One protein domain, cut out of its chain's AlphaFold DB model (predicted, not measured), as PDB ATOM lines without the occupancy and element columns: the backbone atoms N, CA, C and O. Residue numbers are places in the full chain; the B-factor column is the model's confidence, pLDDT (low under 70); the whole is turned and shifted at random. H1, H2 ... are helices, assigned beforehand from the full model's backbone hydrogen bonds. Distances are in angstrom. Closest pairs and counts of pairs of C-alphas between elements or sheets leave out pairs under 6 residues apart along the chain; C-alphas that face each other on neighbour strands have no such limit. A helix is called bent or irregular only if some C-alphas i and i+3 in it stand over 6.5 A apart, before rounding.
ATOM      1  N   ALA A 100      -5.244  26.732 -10.288       83.12
ATOM      2  CA  ALA A 100      -4.257  26.920 -11.355       83.12
ATOM      3  C   ALA A 100      -3.784  28.376 -11.528       83.12
ATOM      4  O   ALA A 100      -2.631  28.612 -11.887       83.12
ATOM      5  N   LEU A 101      -4.656  29.355 -11.264       79.62
ATOM      6  CA  LEU A 101      -4.299  30.776 -11.319       79.62
ATOM      7  C   LEU A 101      -3.369  31.188 -10.172       79.62
ATOM      8  O   LEU A 101      -2.330  31.792 -10.429       79.62
ATOM      9  N   ILE A 102      -3.701  30.824  -8.929       82.81
ATOM     10  CA  ILE A 102      -2.908  31.168  -7.737       82.81
ATOM     11  C   ILE A 102      -1.518  30.543  -7.847       82.81
ATOM     12  O   ILE A 102      -0.508  31.215  -7.642       82.81
ATOM     13  N   PHE A 103      -1.458  29.283  -8.277       81.00
ATOM     14  CA  PHE A 103      -0.199  28.581  -8.492       81.00
ATOM     15  C   PHE A 103       0.679  29.254  -9.563       81.00
ATOM     16  O   PHE A 103       1.868  29.483  -9.334       81.00
ATOM     17  N   LYS A 104       0.102  29.645 -10.710       83.56
ATOM     18  CA  LYS A 104       0.833  30.359 -11.775       83.56
ATOM     19  C   LYS A 104       1.366  31.716 -11.313       83.56
ATOM     20  O   LYS A 104       2.483  32.075 -11.681       83.56
ATOM     21  N   ILE A 105       0.595  32.455 -10.512       84.62
ATOM     22  CA  ILE A 105       1.022  33.735  -9.925       84.62
ATOM     23  C   ILE A 105       2.187  33.502  -8.950       84.62
ATOM     24  O   ILE A 105       3.219  34.166  -9.057       84.62
ATOM     25  N   GLY A 106       2.073  32.507  -8.062       82.69
ATOM     26  CA  GLY A 106       3.104  32.157  -7.077       82.69
ATOM     27  C   GLY A 106       4.453  31.761  -7.694       82.69
ATOM     28  O   GLY A 106       5.505  32.114  -7.167       82.69
ATOM     29  N   GLN A 107       4.455  31.115  -8.862       85.06
ATOM     30  CA  GLN A 107       5.687  30.795  -9.600       85.06
ATOM     31  C   GLN A 107       6.396  32.019 -10.204       85.06
ATOM     32  O   GLN A 107       7.520  31.903 -10.700       85.06
ATOM     33  N   LYS A 108       5.739  33.183 -10.238       85.38
ATOM     34  CA  LYS A 108       6.235  34.401 -10.895       85.38
ATOM     35  C   LYS A 108       6.446  35.559  -9.927       85.38
ATOM     36  O   LYS A 108       6.608  36.688 -10.375       85.38
ATOM     37  N   THR A 109       6.533  35.291  -8.628       87.88
ATOM     38  CA  THR A 109       6.716  36.305  -7.574       87.88
ATOM     39  C   THR A 109       7.903  37.234  -7.817       87.88
ATOM     40  O   THR A 109       7.746  38.444  -7.688       87.88
ATOM     41  N   LEU A 110       9.058  36.719  -8.260       85.44
ATOM     42  CA  LEU A 110      10.211  37.566  -8.605       85.44
ATOM     43  C   LEU A 110       9.903  38.512  -9.777       85.44
ATOM     44  O   LEU A 110      10.253  39.687  -9.744       85.44
ATOM     45  N   SER A 111       9.234  38.013 -10.819       86.56
ATOM     46  CA  SER A 111       8.853  38.835 -11.976       86.56
ATOM     47  C   SER A 111       7.810  39.889 -11.602       86.56
ATOM     48  O   SER A 111       7.961  41.043 -12.001       86.56
ATOM     49  N   ILE A 112       6.811  39.519 -10.795       89.38
ATOM     50  CA  ILE A 112       5.813  40.435 -10.225       89.38
ATOM     51  C   ILE A 112       6.516  41.527  -9.421       89.38
ATOM     52  O   ILE A 112       6.260  42.701  -9.658       89.38
ATOM     53  N   TYR A 113       7.437  41.156  -8.528       88.06
ATOM     54  CA  TYR A 113       8.194  42.094  -7.698       88.06
ATOM     55  C   TYR A 113       8.977  43.109  -8.536       88.06
ATOM     56  O   TYR A 113       8.882  44.313  -8.305       88.06
ATOM     57  N   VAL A 114       9.709  42.639  -9.550       87.12
ATOM     58  CA  VAL A 114      10.487  43.518 -10.429       87.12
ATOM     59  C   VAL A 114       9.569  44.469 -11.201       87.12
ATOM     60  O   VAL A 114       9.801  45.673 -11.188       87.12
ATOM     61  N   ILE A 115       8.506  43.967 -11.840       88.31
ATOM     62  CA  ILE A 115       7.566  44.806 -12.609       88.31
ATOM     63  C   ILE A 115       6.871  45.822 -11.695       88.31
ATOM     64  O   ILE A 115       6.792  47.000 -12.037       88.31
ATOM     65  N   HIS A 116       6.426  45.382 -10.516       89.94
ATOM     66  CA  HIS A 116       5.857  46.239  -9.480       89.94
ATOM     67  C   HIS A 116       6.799  47.396  -9.138       89.94
ATOM     68  O   HIS A 116       6.382  48.553  -9.128       89.94
ATOM     69  N   PHE A 117       8.076  47.095  -8.885       88.38
ATOM     70  CA  PHE A 117       9.065  48.096  -8.497       88.38
ATOM     71  C   PHE A 117       9.357  49.098  -9.622       88.38
ATOM     72  O   PHE A 117       9.473  50.298  -9.371       88.38
ATOM     73  N   ILE A 118       9.396  48.631 -10.872       88.12
ATOM     74  CA  ILE A 118       9.564  49.495 -12.046       88.12
ATOM     75  C   ILE A 118       8.386  50.457 -12.187       88.12
ATOM     76  O   ILE A 118       8.609  51.646 -12.366       88.12
ATOM     77  N   ILE A 119       7.148  49.969 -12.091       88.56
ATOM     78  CA  ILE A 119       5.961  50.801 -12.330       88.56
ATOM     79  C   ILE A 119       5.706  51.762 -11.157       88.56
ATOM     80  O   ILE A 119       5.465  52.948 -11.374       88.56
ATOM     81  N   MET A 120       5.785  51.284  -9.910       88.75
ATOM     82  CA  MET A 120       5.497  52.129  -8.742       88.75
ATOM     83  C   MET A 120       6.575  53.164  -8.483       88.75
ATOM     84  O   MET A 120       6.256  54.322  -8.219       88.75
ATOM     85  N   TYR A 121       7.842  52.759  -8.550       87.19
ATOM     86  CA  TYR A 121       8.958  53.612  -8.151       87.19
ATOM     87  C   TYR A 121       9.761  54.151  -9.330       87.19
ATOM     88  O   TYR A 121      10.617  55.003  -9.126       87.19
ATOM     89  N   GLY A 122       9.495  53.696 -10.556       83.56
ATOM     90  CA  GLY A 122      10.240  54.162 -11.722       83.56
ATOM     91  C   GLY A 122      11.681  53.669 -11.720       83.56
ATOM     92  O   GLY A 122      12.556  54.362 -12.215       83.56
ATOM     93  N   SER A 123      11.970  52.497 -11.147       80.88
ATOM     94  CA  SER A 123      13.354  52.099 -10.846       80.88
ATOM     95  C   SER A 123      14.311  52.044 -12.050       80.88
ATOM     96  O   SER A 123      15.518  52.082 -11.839       80.88
ATOM     97  N   PHE A 124      13.801  51.945 -13.285       76.31
ATOM     98  CA  PHE A 124      14.605  52.061 -14.512       76.31
ATOM     99  C   PHE A 124      14.418  53.391 -15.253       76.31
ATOM    100  O   PHE A 124      15.316  53.815 -15.968       76.31
ATOM    101  N   THR A 125      13.258  54.034 -15.117       78.62
ATOM    102  CA  THR A 125      12.868  55.233 -15.880       78.62
ATOM    103  C   THR A 125      13.050  56.533 -15.098       78.62
ATOM    104  O   THR A 125      12.890  57.610 -15.659       78.62
ATOM    105  N   GLY A 126      13.340  56.460 -13.798       78.50
ATOM    106  CA  GLY A 126      13.446  57.598 -12.882       78.50
ATOM    107  C   GLY A 126      12.103  58.187 -12.433       78.50
ATOM    108  O   GLY A 126      12.058  58.839 -11.395       78.50
ATOM    109  N   VAL A 127      11.016  57.922 -13.167       82.25
ATOM    110  CA  VAL A 127       9.661  58.415 -12.876       82.25
ATOM    111  C   VAL A 127       8.740  57.244 -12.549       82.25
ATOM    112  O   VAL A 127       8.532  56.361 -13.385       82.25
ATOM    113  N   GLY A 128       8.209  57.235 -11.326       86.06
ATOM    114  CA  GLY A 128       7.314  56.195 -10.816       86.06
ATOM    115  C   GLY A 128       5.922  56.713 -10.477       86.06
ATOM    116  O   GLY A 128       5.748  57.875 -10.108       86.06
ATOM    117  N   LEU A 129       4.924  55.830 -10.525       84.75
ATOM    118  CA  LEU A 129       3.535  56.165 -10.202       84.75
ATOM    119  C   LEU A 129       3.383  56.778  -8.794       84.75
ATOM    120  O   LEU A 129       2.606  57.712  -8.592       84.75
ATOM    121  N   SER A 130       4.194  56.323  -7.832       84.19
ATOM    122  CA  SER A 130       4.229  56.857  -6.466       84.19
ATOM    123  C   SER A 130       4.630  58.334  -6.398       84.19
ATOM    124  O   SER A 130       4.236  59.012  -5.451       84.19
ATOM    125  N   GLN A 131       5.428  58.824  -7.346       83.50
ATOM    126  CA  GLN A 131       5.866  60.220  -7.384       83.50
ATOM    127  C   GLN A 131       4.813  61.117  -8.044       83.50
ATOM    128  O   GLN A 131       4.661  62.264  -7.642       83.50
ATOM    129  N   VAL A 132       4.078  60.586  -9.029       84.62
ATOM    130  CA  VAL A 132       3.108  61.350  -9.830       84.62
ATOM    131  C   VAL A 132       1.759  61.481  -9.123       84.62
ATOM    132  O   VAL A 132       1.213  62.576  -9.054       84.62
ATOM    133  N   ILE A 133       1.220  60.379  -8.588       85.12
ATOM    134  CA  ILE A 133      -0.141  60.346  -8.017       85.12
ATOM    135  C   ILE A 133      -0.189  59.895  -6.551       85.12
ATOM    136  O   ILE A 133      -1.217  60.018  -5.898       85.12
ATOM    137  N   GLY A 134       0.918  59.400  -5.989       76.88
ATOM    138  CA  GLY A 134       0.908  58.689  -4.703       76.88
ATOM    139  C   GLY A 134       0.490  59.501  -3.468       76.88
ATOM    140  O   GLY A 134       0.119  58.897  -2.468       76.88
ATOM    141  N   LYS A 135       0.543  60.841  -3.506       80.38
ATOM    142  CA  LYS A 135       0.186  61.711  -2.361       80.38
ATOM    143  C   LYS A 135      -1.124  62.482  -2.533       80.38
ATOM    144  O   LYS A 135      -1.505  63.215  -1.628       80.38
ATOM    145  N   THR A 136      -1.780  62.357  -3.681       85.12
ATOM    146  CA  THR A 136      -2.946  63.175  -4.051       85.12
ATOM    147  C   THR A 136      -4.247  62.376  -4.121       85.12
ATOM    148  O   THR A 136      -5.303  62.968  -4.304       85.12
ATOM    149  N   LEU A 137      -4.178  61.050  -3.965       86.06
ATOM    150  CA  LEU A 137      -5.323  60.143  -4.053       86.06
ATOM    151  C   LEU A 137      -6.150  60.135  -2.764       86.06
ATOM    152  O   LEU A 137      -5.608  59.995  -1.664       86.06
ATOM    153  N   ASN A 138      -7.474  60.162  -2.915       92.19
ATOM    154  CA  ASN A 138      -8.392  59.871  -1.815       92.19
ATOM    155  C   ASN A 138      -8.361  58.373  -1.445       92.19
ATOM    156  O   ASN A 138      -8.028  57.539  -2.292       92.19
ATOM    157  N   PRO A 139      -8.766  57.972  -0.222       90.81
ATOM    158  CA  PRO A 139      -8.724  56.570   0.210       90.81
ATOM    159  C   PRO A 139      -9.440  55.600  -0.742       90.81
ATOM    160  O   PRO A 139      -8.920  54.528  -1.047       90.81
ATOM    161  N   THR A 140     -10.604  55.987  -1.269       92.25
ATOM    162  CA  THR A 140     -11.368  55.170  -2.225       92.25
ATOM    163  C   THR A 140     -10.633  55.009  -3.557       92.25
ATOM    164  O   THR A 140     -10.540  53.903  -4.087       92.25
ATOM    165  N   GLU A 141     -10.063  56.095  -4.080       91.12
ATOM    166  CA  GLU A 141      -9.275  56.085  -5.318       91.12
ATOM    167  C   GLU A 141      -7.995  55.265  -5.149       91.12
ATOM    168  O   GLU A 141      -7.615  54.525  -6.052       91.12
ATOM    169  N   ALA A 142      -7.365  55.331  -3.973       90.56
ATOM    170  CA  ALA A 142      -6.190  54.537  -3.644       90.56
ATOM    171  C   ALA A 142      -6.509  53.034  -3.600       90.56
ATOM    172  O   ALA A 142      -5.733  52.236  -4.126       90.56
ATOM    173  N   ILE A 143      -7.656  52.634  -3.035       92.31
ATOM    174  CA  ILE A 143      -8.097  51.228  -3.024       92.31
ATOM    175  C   ILE A 143      -8.335  50.729  -4.453       92.31
ATOM    176  O   ILE A 143      -7.812  49.682  -4.840       92.31
ATOM    177  N   ILE A 144      -9.086  51.488  -5.255       93.38
ATOM    178  CA  ILE A 144      -9.376  51.130  -6.651       93.38
ATOM    179  C   ILE A 144      -8.075  51.067  -7.462       93.38
ATOM    180  O   ILE A 144      -7.830  50.093  -8.178       93.38
ATOM    181  N   GLY A 145      -7.212  52.070  -7.301       90.44
ATOM    182  CA  GLY A 145      -5.903  52.142  -7.936       90.44
ATOM    183  C   GLY A 145      -5.011  50.962  -7.560       90.44
ATOM    184  O   GLY A 145      -4.396  50.369  -8.442       90.44
ATOM    185  N   ALA A 146      -4.993  50.554  -6.288       91.31
ATOM    186  CA  ALA A 146      -4.232  49.397  -5.824       91.31
ATOM    187  C   ALA A 146      -4.730  48.085  -6.450       91.31
ATOM    188  O   ALA A 146      -3.916  47.287  -6.916       91.31
ATOM    189  N   ILE A 147      -6.049  47.869  -6.519       93.56
ATOM    190  CA  ILE A 147      -6.633  46.676  -7.155       93.56
ATOM    191  C   ILE A 147      -6.279  46.632  -8.645       93.56
ATOM    192  O   ILE A 147      -5.826  45.598  -9.150       93.56
ATOM    193  N   LEU A 148      -6.444  47.757  -9.347       93.31
ATOM    194  CA  LEU A 148      -6.124  47.866 -10.769       93.31
ATOM    195  C   LEU A 148      -4.634  47.617 -11.010       93.31
ATOM    196  O   LEU A 148      -4.263  46.803 -11.854       93.31
ATOM    197  N   PHE A 149      -3.780  48.257 -10.219       92.38
ATOM    198  CA  PHE A 149      -2.337  48.122 -10.303       92.38
ATOM    199  C   PHE A 149      -1.872  46.675 -10.067       92.38
ATOM    200  O   PHE A 149      -1.136  46.126 -10.892       92.38
ATOM    201  N   LEU A 150      -2.350  46.012  -9.009       90.94
ATOM    202  CA  LEU A 150      -2.028  44.607  -8.736       90.94
ATOM    203  C   LEU A 150      -2.482  43.685  -9.877       90.94
ATOM    204  O   LEU A 150      -1.745  42.781 -10.275       90.94
ATOM    205  N   THR A 151      -3.666  43.937 -10.438       90.62
ATOM    206  CA  THR A 151      -4.203  43.162 -11.566       90.62
ATOM    207  C   THR A 151      -3.322  43.312 -12.807       90.62
ATOM    208  O   THR A 151      -2.933  42.311 -13.414       90.62
ATOM    209  N   VAL A 152      -2.935  44.545 -13.148       91.00
ATOM    210  CA  VAL A 152      -2.055  44.845 -14.289       91.00
ATOM    211  C   VAL A 152      -0.690  44.176 -14.124       91.00
ATOM    212  O   VAL A 152      -0.234  43.487 -15.040       91.00
ATOM    213  N   VAL A 153      -0.049  44.307 -12.958       90.25
ATOM    214  CA  VAL A 153       1.267  43.693 -12.705       90.25
ATOM    215  C   VAL A 153       1.196  42.168 -12.812       90.25
ATOM    216  O   VAL A 153       2.069  41.553 -13.434       90.25
ATOM    217  N   CYS A 154       0.151  41.546 -12.259       87.88
ATOM    218  CA  CYS A 154      -0.062  40.104 -12.367       87.88
ATOM    219  C   CYS A 154      -0.220  39.659 -13.830       87.88
ATOM    220  O   CYS A 154       0.454  38.716 -14.251       87.88
ATOM    221  N   ILE A 155      -1.042  40.351 -14.626       88.06
ATOM    222  CA  ILE A 155      -1.237  40.036 -16.052       88.06
ATOM    223  C   ILE A 155       0.081  40.165 -16.824       88.06
ATOM    224  O   ILE A 155       0.478  39.227 -17.523       88.06
ATOM    225  N   LEU A 156       0.799  41.281 -16.660       86.69
ATOM    226  CA  LEU A 156       2.085  41.518 -17.326       86.69
ATOM    227  C   LEU A 156       3.113  40.434 -16.980       86.69
ATOM    228  O   LEU A 156       3.800  39.908 -17.861       86.69
ATOM    229  N   SER A 157       3.191  40.058 -15.702       85.44
ATOM    230  CA  SER A 157       4.114  39.023 -15.243       85.44
ATOM    231  C   SER A 157       3.783  37.638 -15.806       85.44
ATOM    232  O   SER A 157       4.696  36.857 -16.091       85.44
ATOM    233  N   LEU A 158       2.500  37.312 -15.982       81.50
ATOM    234  CA  LEU A 158       2.079  36.040 -16.574       81.50
ATOM    235  C   LEU A 158       2.338  35.998 -18.091       81.50
ATOM    236  O   LEU A 158       2.713  34.947 -18.613       81.50
ATOM    237  N   TYR A 159       2.203  37.128 -18.796       78.75
ATOM    238  CA  TYR A 159       2.383  37.194 -20.253       78.75
ATOM    239  C   TYR A 159       3.859  37.170 -20.694       78.75
ATOM    240  O   TYR A 159       4.193  36.550 -21.707       78.75
ATOM    241  N   ARG A 160       4.772  37.762 -19.903       63.12
ATOM    242  CA  ARG A 160       6.217  37.876 -20.219       63.12
ATOM    243  C   ARG A 160       6.919  36.534 -20.495       63.12
ATOM    244  O   ARG A 160       7.915  36.486 -21.214       63.12
ATOM    245  N   VAL A 161       6.399  35.425 -19.966       54.31
ATOM    246  CA  VAL A 161       6.988  34.083 -20.133       54.31
ATOM    247  C   VAL A 161       6.896  33.578 -21.575       54.31
ATOM    248  O   VAL A 161       7.838  32.938 -22.045       54.31
ATOM    249  N   LYS A 162       5.816  33.899 -22.305       53.81
ATOM    250  CA  LYS A 162       5.699  33.524 -23.726       53.81
ATOM    251  C   LYS A 162       6.748  34.239 -24.583       53.81
ATOM    252  O   LYS A 162       7.311  33.634 -25.490       53.81
ATOM    253  N   THR A 163       7.057  35.493 -24.261       56.47
ATOM    254  CA  THR A 163       8.012  36.309 -25.022       56.47
ATOM    255  C   THR A 163       9.455  35.864 -24.800       56.47
ATOM    256  O   THR A 163      10.212  35.772 -25.761       56.47
ATOM    257  N   ASN A 164       9.839  35.506 -23.569       55.44
ATOM    258  CA  ASN A 164      11.198  35.026 -23.295       55.44
ATOM    259  C   ASN A 164      11.508  33.730 -24.060       55.44
ATOM    260  O   ASN A 164      12.568  33.636 -24.666       55.44
ATOM    261  N   ALA A 165      10.585  32.761 -24.101       60.44
ATOM    262  CA  ALA A 165      10.783  31.519 -24.859       60.44
ATOM    263  C   ALA A 165      11.009  31.782 -26.360       60.44
ATOM    264  O   ALA A 165      11.893  31.186 -26.973       60.44
ATOM    265  N   PHE A 166      10.265  32.732 -26.935       60.47
ATOM    266  CA  PHE A 166      10.438  33.164 -28.322       60.47
ATOM    267  C   PHE A 166      11.783  33.868 -28.563       60.47
ATOM    268  O   PHE A 166      12.459  33.597 -29.556       60.47
ATOM    269  N   VAL A 167      12.198  34.745 -27.647       64.38
ATOM    270  CA  VAL A 167      13.473  35.472 -27.738       64.38
ATOM    271  C   VAL A 167      14.661  34.517 -27.597       64.38
ATOM    272  O   VAL A 167      15.558  34.556 -28.434       64.38
ATOM    273  N   TYR A 168      14.647  33.601 -26.622       65.25
ATOM    274  CA  TYR A 168      15.696  32.585 -26.472       65.25
ATOM    275  C   TYR A 168      15.767  31.643 -27.679       65.25
ATOM    276  O   TYR A 168      16.868  31.309 -28.110       65.25
ATOM    277  N   ALA A 169      14.629  31.263 -28.272       71.06
ATOM    278  CA  ALA A 169      14.612  30.466 -29.498       71.06
ATOM    279  C   ALA A 169      15.257  31.214 -30.678       71.06
ATOM    280  O   ALA A 169      16.076  30.640 -31.394       71.06
ATOM    281  N   LYS A 170      14.956  32.509 -30.848       73.88
ATOM    282  CA  LYS A 170      15.586  33.341 -31.885       73.88
ATOM    283  C   LYS A 170      17.078  33.555 -31.652       73.88
ATOM    284  O   LYS A 170      17.843  33.450 -32.602       73.88
ATOM    285  N   ILE A 171      17.497  33.826 -30.416       77.56
ATOM    286  CA  ILE A 171      18.914  34.006 -30.069       77.56
ATOM    287  C   ILE A 171      19.687  32.703 -30.286       77.56
ATOM    288  O   ILE A 171      20.776  32.735 -30.849       77.56
ATOM    289  N   ARG A 172      19.108  31.555 -29.913       78.75
ATOM    290  CA  ARG A 172      19.709  30.237 -30.144       78.75
ATOM    291  C   ARG A 172      19.889  29.945 -31.633       78.75
ATOM    292  O   ARG A 172      20.979  29.572 -32.031       78.75
ATOM    293  N   LEU A 173      18.876  30.222 -32.458       80.31
ATOM    294  CA  LEU A 173      18.982  30.104 -33.919       80.31
ATOM    295  C   LEU A 173      20.071  31.012 -34.512       80.31
ATOM    296  O   LEU A 173      20.729  30.637 -35.477       80.31
ATOM    297  N   LEU A 174      20.259  32.205 -33.948       81.12
ATOM    298  CA  LEU A 174      21.301  33.143 -34.368       81.12
ATOM    299  C   LEU A 174      22.697  32.635 -33.982       81.12
ATOM    300  O   LEU A 174      23.617  32.698 -34.790       81.12
ATOM    301  N   PHE A 175      22.833  32.075 -32.782       80.25
ATOM    302  CA  PHE A 175      24.078  31.487 -32.294       80.25
ATOM    303  C   PHE A 175      24.453  30.208 -33.056       80.25
ATOM    304  O   PHE A 175      25.607  30.035 -33.436       80.25
ATOM    305  N   ASP A 176      23.474  29.350 -33.351       80.69
ATOM    306  CA  ASP A 176      23.673  28.138 -34.153       80.69
ATOM    307  C   ASP A 176      24.103  28.489 -35.590       80.69
ATOM    308  O   ASP A 176      24.969  27.823 -36.150       80.69
ATOM    309  N   ARG A 177      23.574  29.581 -36.167       76.44
ATOM    310  CA  ARG A 177      24.025  30.103 -37.473       76.44
ATOM    311  C   ARG A 177      25.440  30.677 -37.440       76.44
ATOM    312  O   ARG A 177      26.174  30.471 -38.394       76.44
ATOM    313  N   LEU A 178      25.822  31.373 -36.369       74.88
ATOM    314  CA  LEU A 178      27.180  31.909 -36.203       74.88
ATOM    315  C   LEU A 178      28.220  30.816 -35.931       74.88
ATOM    316  O   LEU A 178      29.380  31.003 -36.261       74.88
ATOM    317  N   LYS A 179      27.821  29.690 -35.333       69.12
ATOM    318  CA  LYS A 179      28.697  28.529 -35.111       69.12
ATOM    319  C   LYS A 179      28.869  27.658 -36.365       69.12
ATOM    320  O   LYS A 179      29.818  26.885 -36.437       69.12
ATOM    321  N   ALA A 180      27.923  27.731 -37.299       65.44
ATOM    322  CA  ALA A 180      27.942  26.994 -38.563       65.44
ATOM    323  C   ALA A 180      28.613  27.762 -39.721       65.44
ATOM    324  O   ALA A 180      28.744  27.195 -40.805       65.44
ATOM    325  N   ALA A 181      28.995  29.025 -39.499       54.81
ATOM    326  CA  ALA A 181      29.795  29.858 -40.399       54.81
ATOM    327  C   ALA A 181      31.264  29.849 -39.958       54.81
ATOM    328  O   ALA A 181      32.132  29.922 -40.853       54.81
TER     329      ALA A 181
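AT A GLANCE: This is residues 100 to 181 of the 181 residues of an uncharacterized protein of Winogradskyella sp (UniProt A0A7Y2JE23). One very long helix, H4, makes the longest axis, and the shorter helix H2 crosses it at a steep tilt near residues 153 to 157 of H4. H2, the small helix H3 and the link after it, residues 133 to 138, fold round with residues 139 to 157 of H4 into an open triangle, H1 lies before the start of H2, and the far part of H4 with the last residues, 162 to 181, sticks out as a free arm. The printed part has 82 residues with four named helices, in the order H1, H2, H3, H4, and no named strand; the class is all helix. The whole is only just extended, close to loose, with a radius of gyration of the C-alphas of 17.8 A. Its outline is flat, with spans of 62 by 35 by 14 A.

IN THESE COORDINATES: The printed part begins with H1, residues 100 to 106, whose first C-alpha, that of Ala 100, is at (-4.257, 26.920, -11.355); H1 is 10.0 A from first to last C-alpha. After two residues comes H2, residues 109 to 121, which is 17.5 A long and begins with the C-alpha of Thr 109 at (6.716, 36.305, -7.574). Seven residues lead on to H3, residues 129 to 132, a helix of four residues and 5.2 A. Six more residues lead to H4, residues 139 to 179, which is 58.6 A from first to last C-alpha. H4 begins at C-alpha 139, (-8.724, 56.570, 0.210), and ends at C-alpha 179, (28.697, 28.529, -35.111). H4 is neither bent nor irregular, but only just: C-alphas 158 and 161 are 6.4 A apart, and it has a kink of 29 degrees near residue 161.

HOW THE PARTS SIT: H1 and H4 only just touch, with 3 pairs of C-alphas within 8 A. Their closest C-alphas are those of Ile 105 and Cys 154, 6.9 A apart, and H4 touches H1 with residues 154 to 158 alone. The lines of H1 and H4 are about perpendicular, at 86 degrees. H1 and H2 meet only through their link. H2 and H4 touch, with 8 pairs of C-alphas within 8 A, the closest those of Ile 112 and Ser 157, 5.5 A apart. They run opposite ways at a steep tilt of 62 degrees. H2 touches H4 with residues 111 to 116 alone, and H4 touches H2 with residues 153 to 157 alone. H2 and H3 touch only at the corner by their link, where the closest C-alphas, those of Met 120 and Leu 129, are 4.7 A apart; H2 touches H3 with residues 119 to 121 alone. H3 is apart from H1, and it is apart from H4 too. In H1 and H2 every O i to N i+4 pair is within hydrogen-bond range, in H4 34 of 37 are, and H3 is too short for such a pair.

THE WHOLE: The two C-alphas farthest apart are those of Asn 138 and Ala 181, 62.0 A. Residues 162 to 181, of which 162 to 179 belong to H4, stand free. The body without them has 62 residues and spans 36 by 27 by 13 A, with a radius of gyration of 12.6 A. The printed part has no cut and ends at residue 181, the chain's last residue. The link from H1 to H2 is tight, those from H2 to H3 and from H3 to H4 are short, and no link is long. The mean pLDDT of the printed part is 81.5, and residues 160 to 168 and 179 to 181 are under 70, where the model's confidence is low.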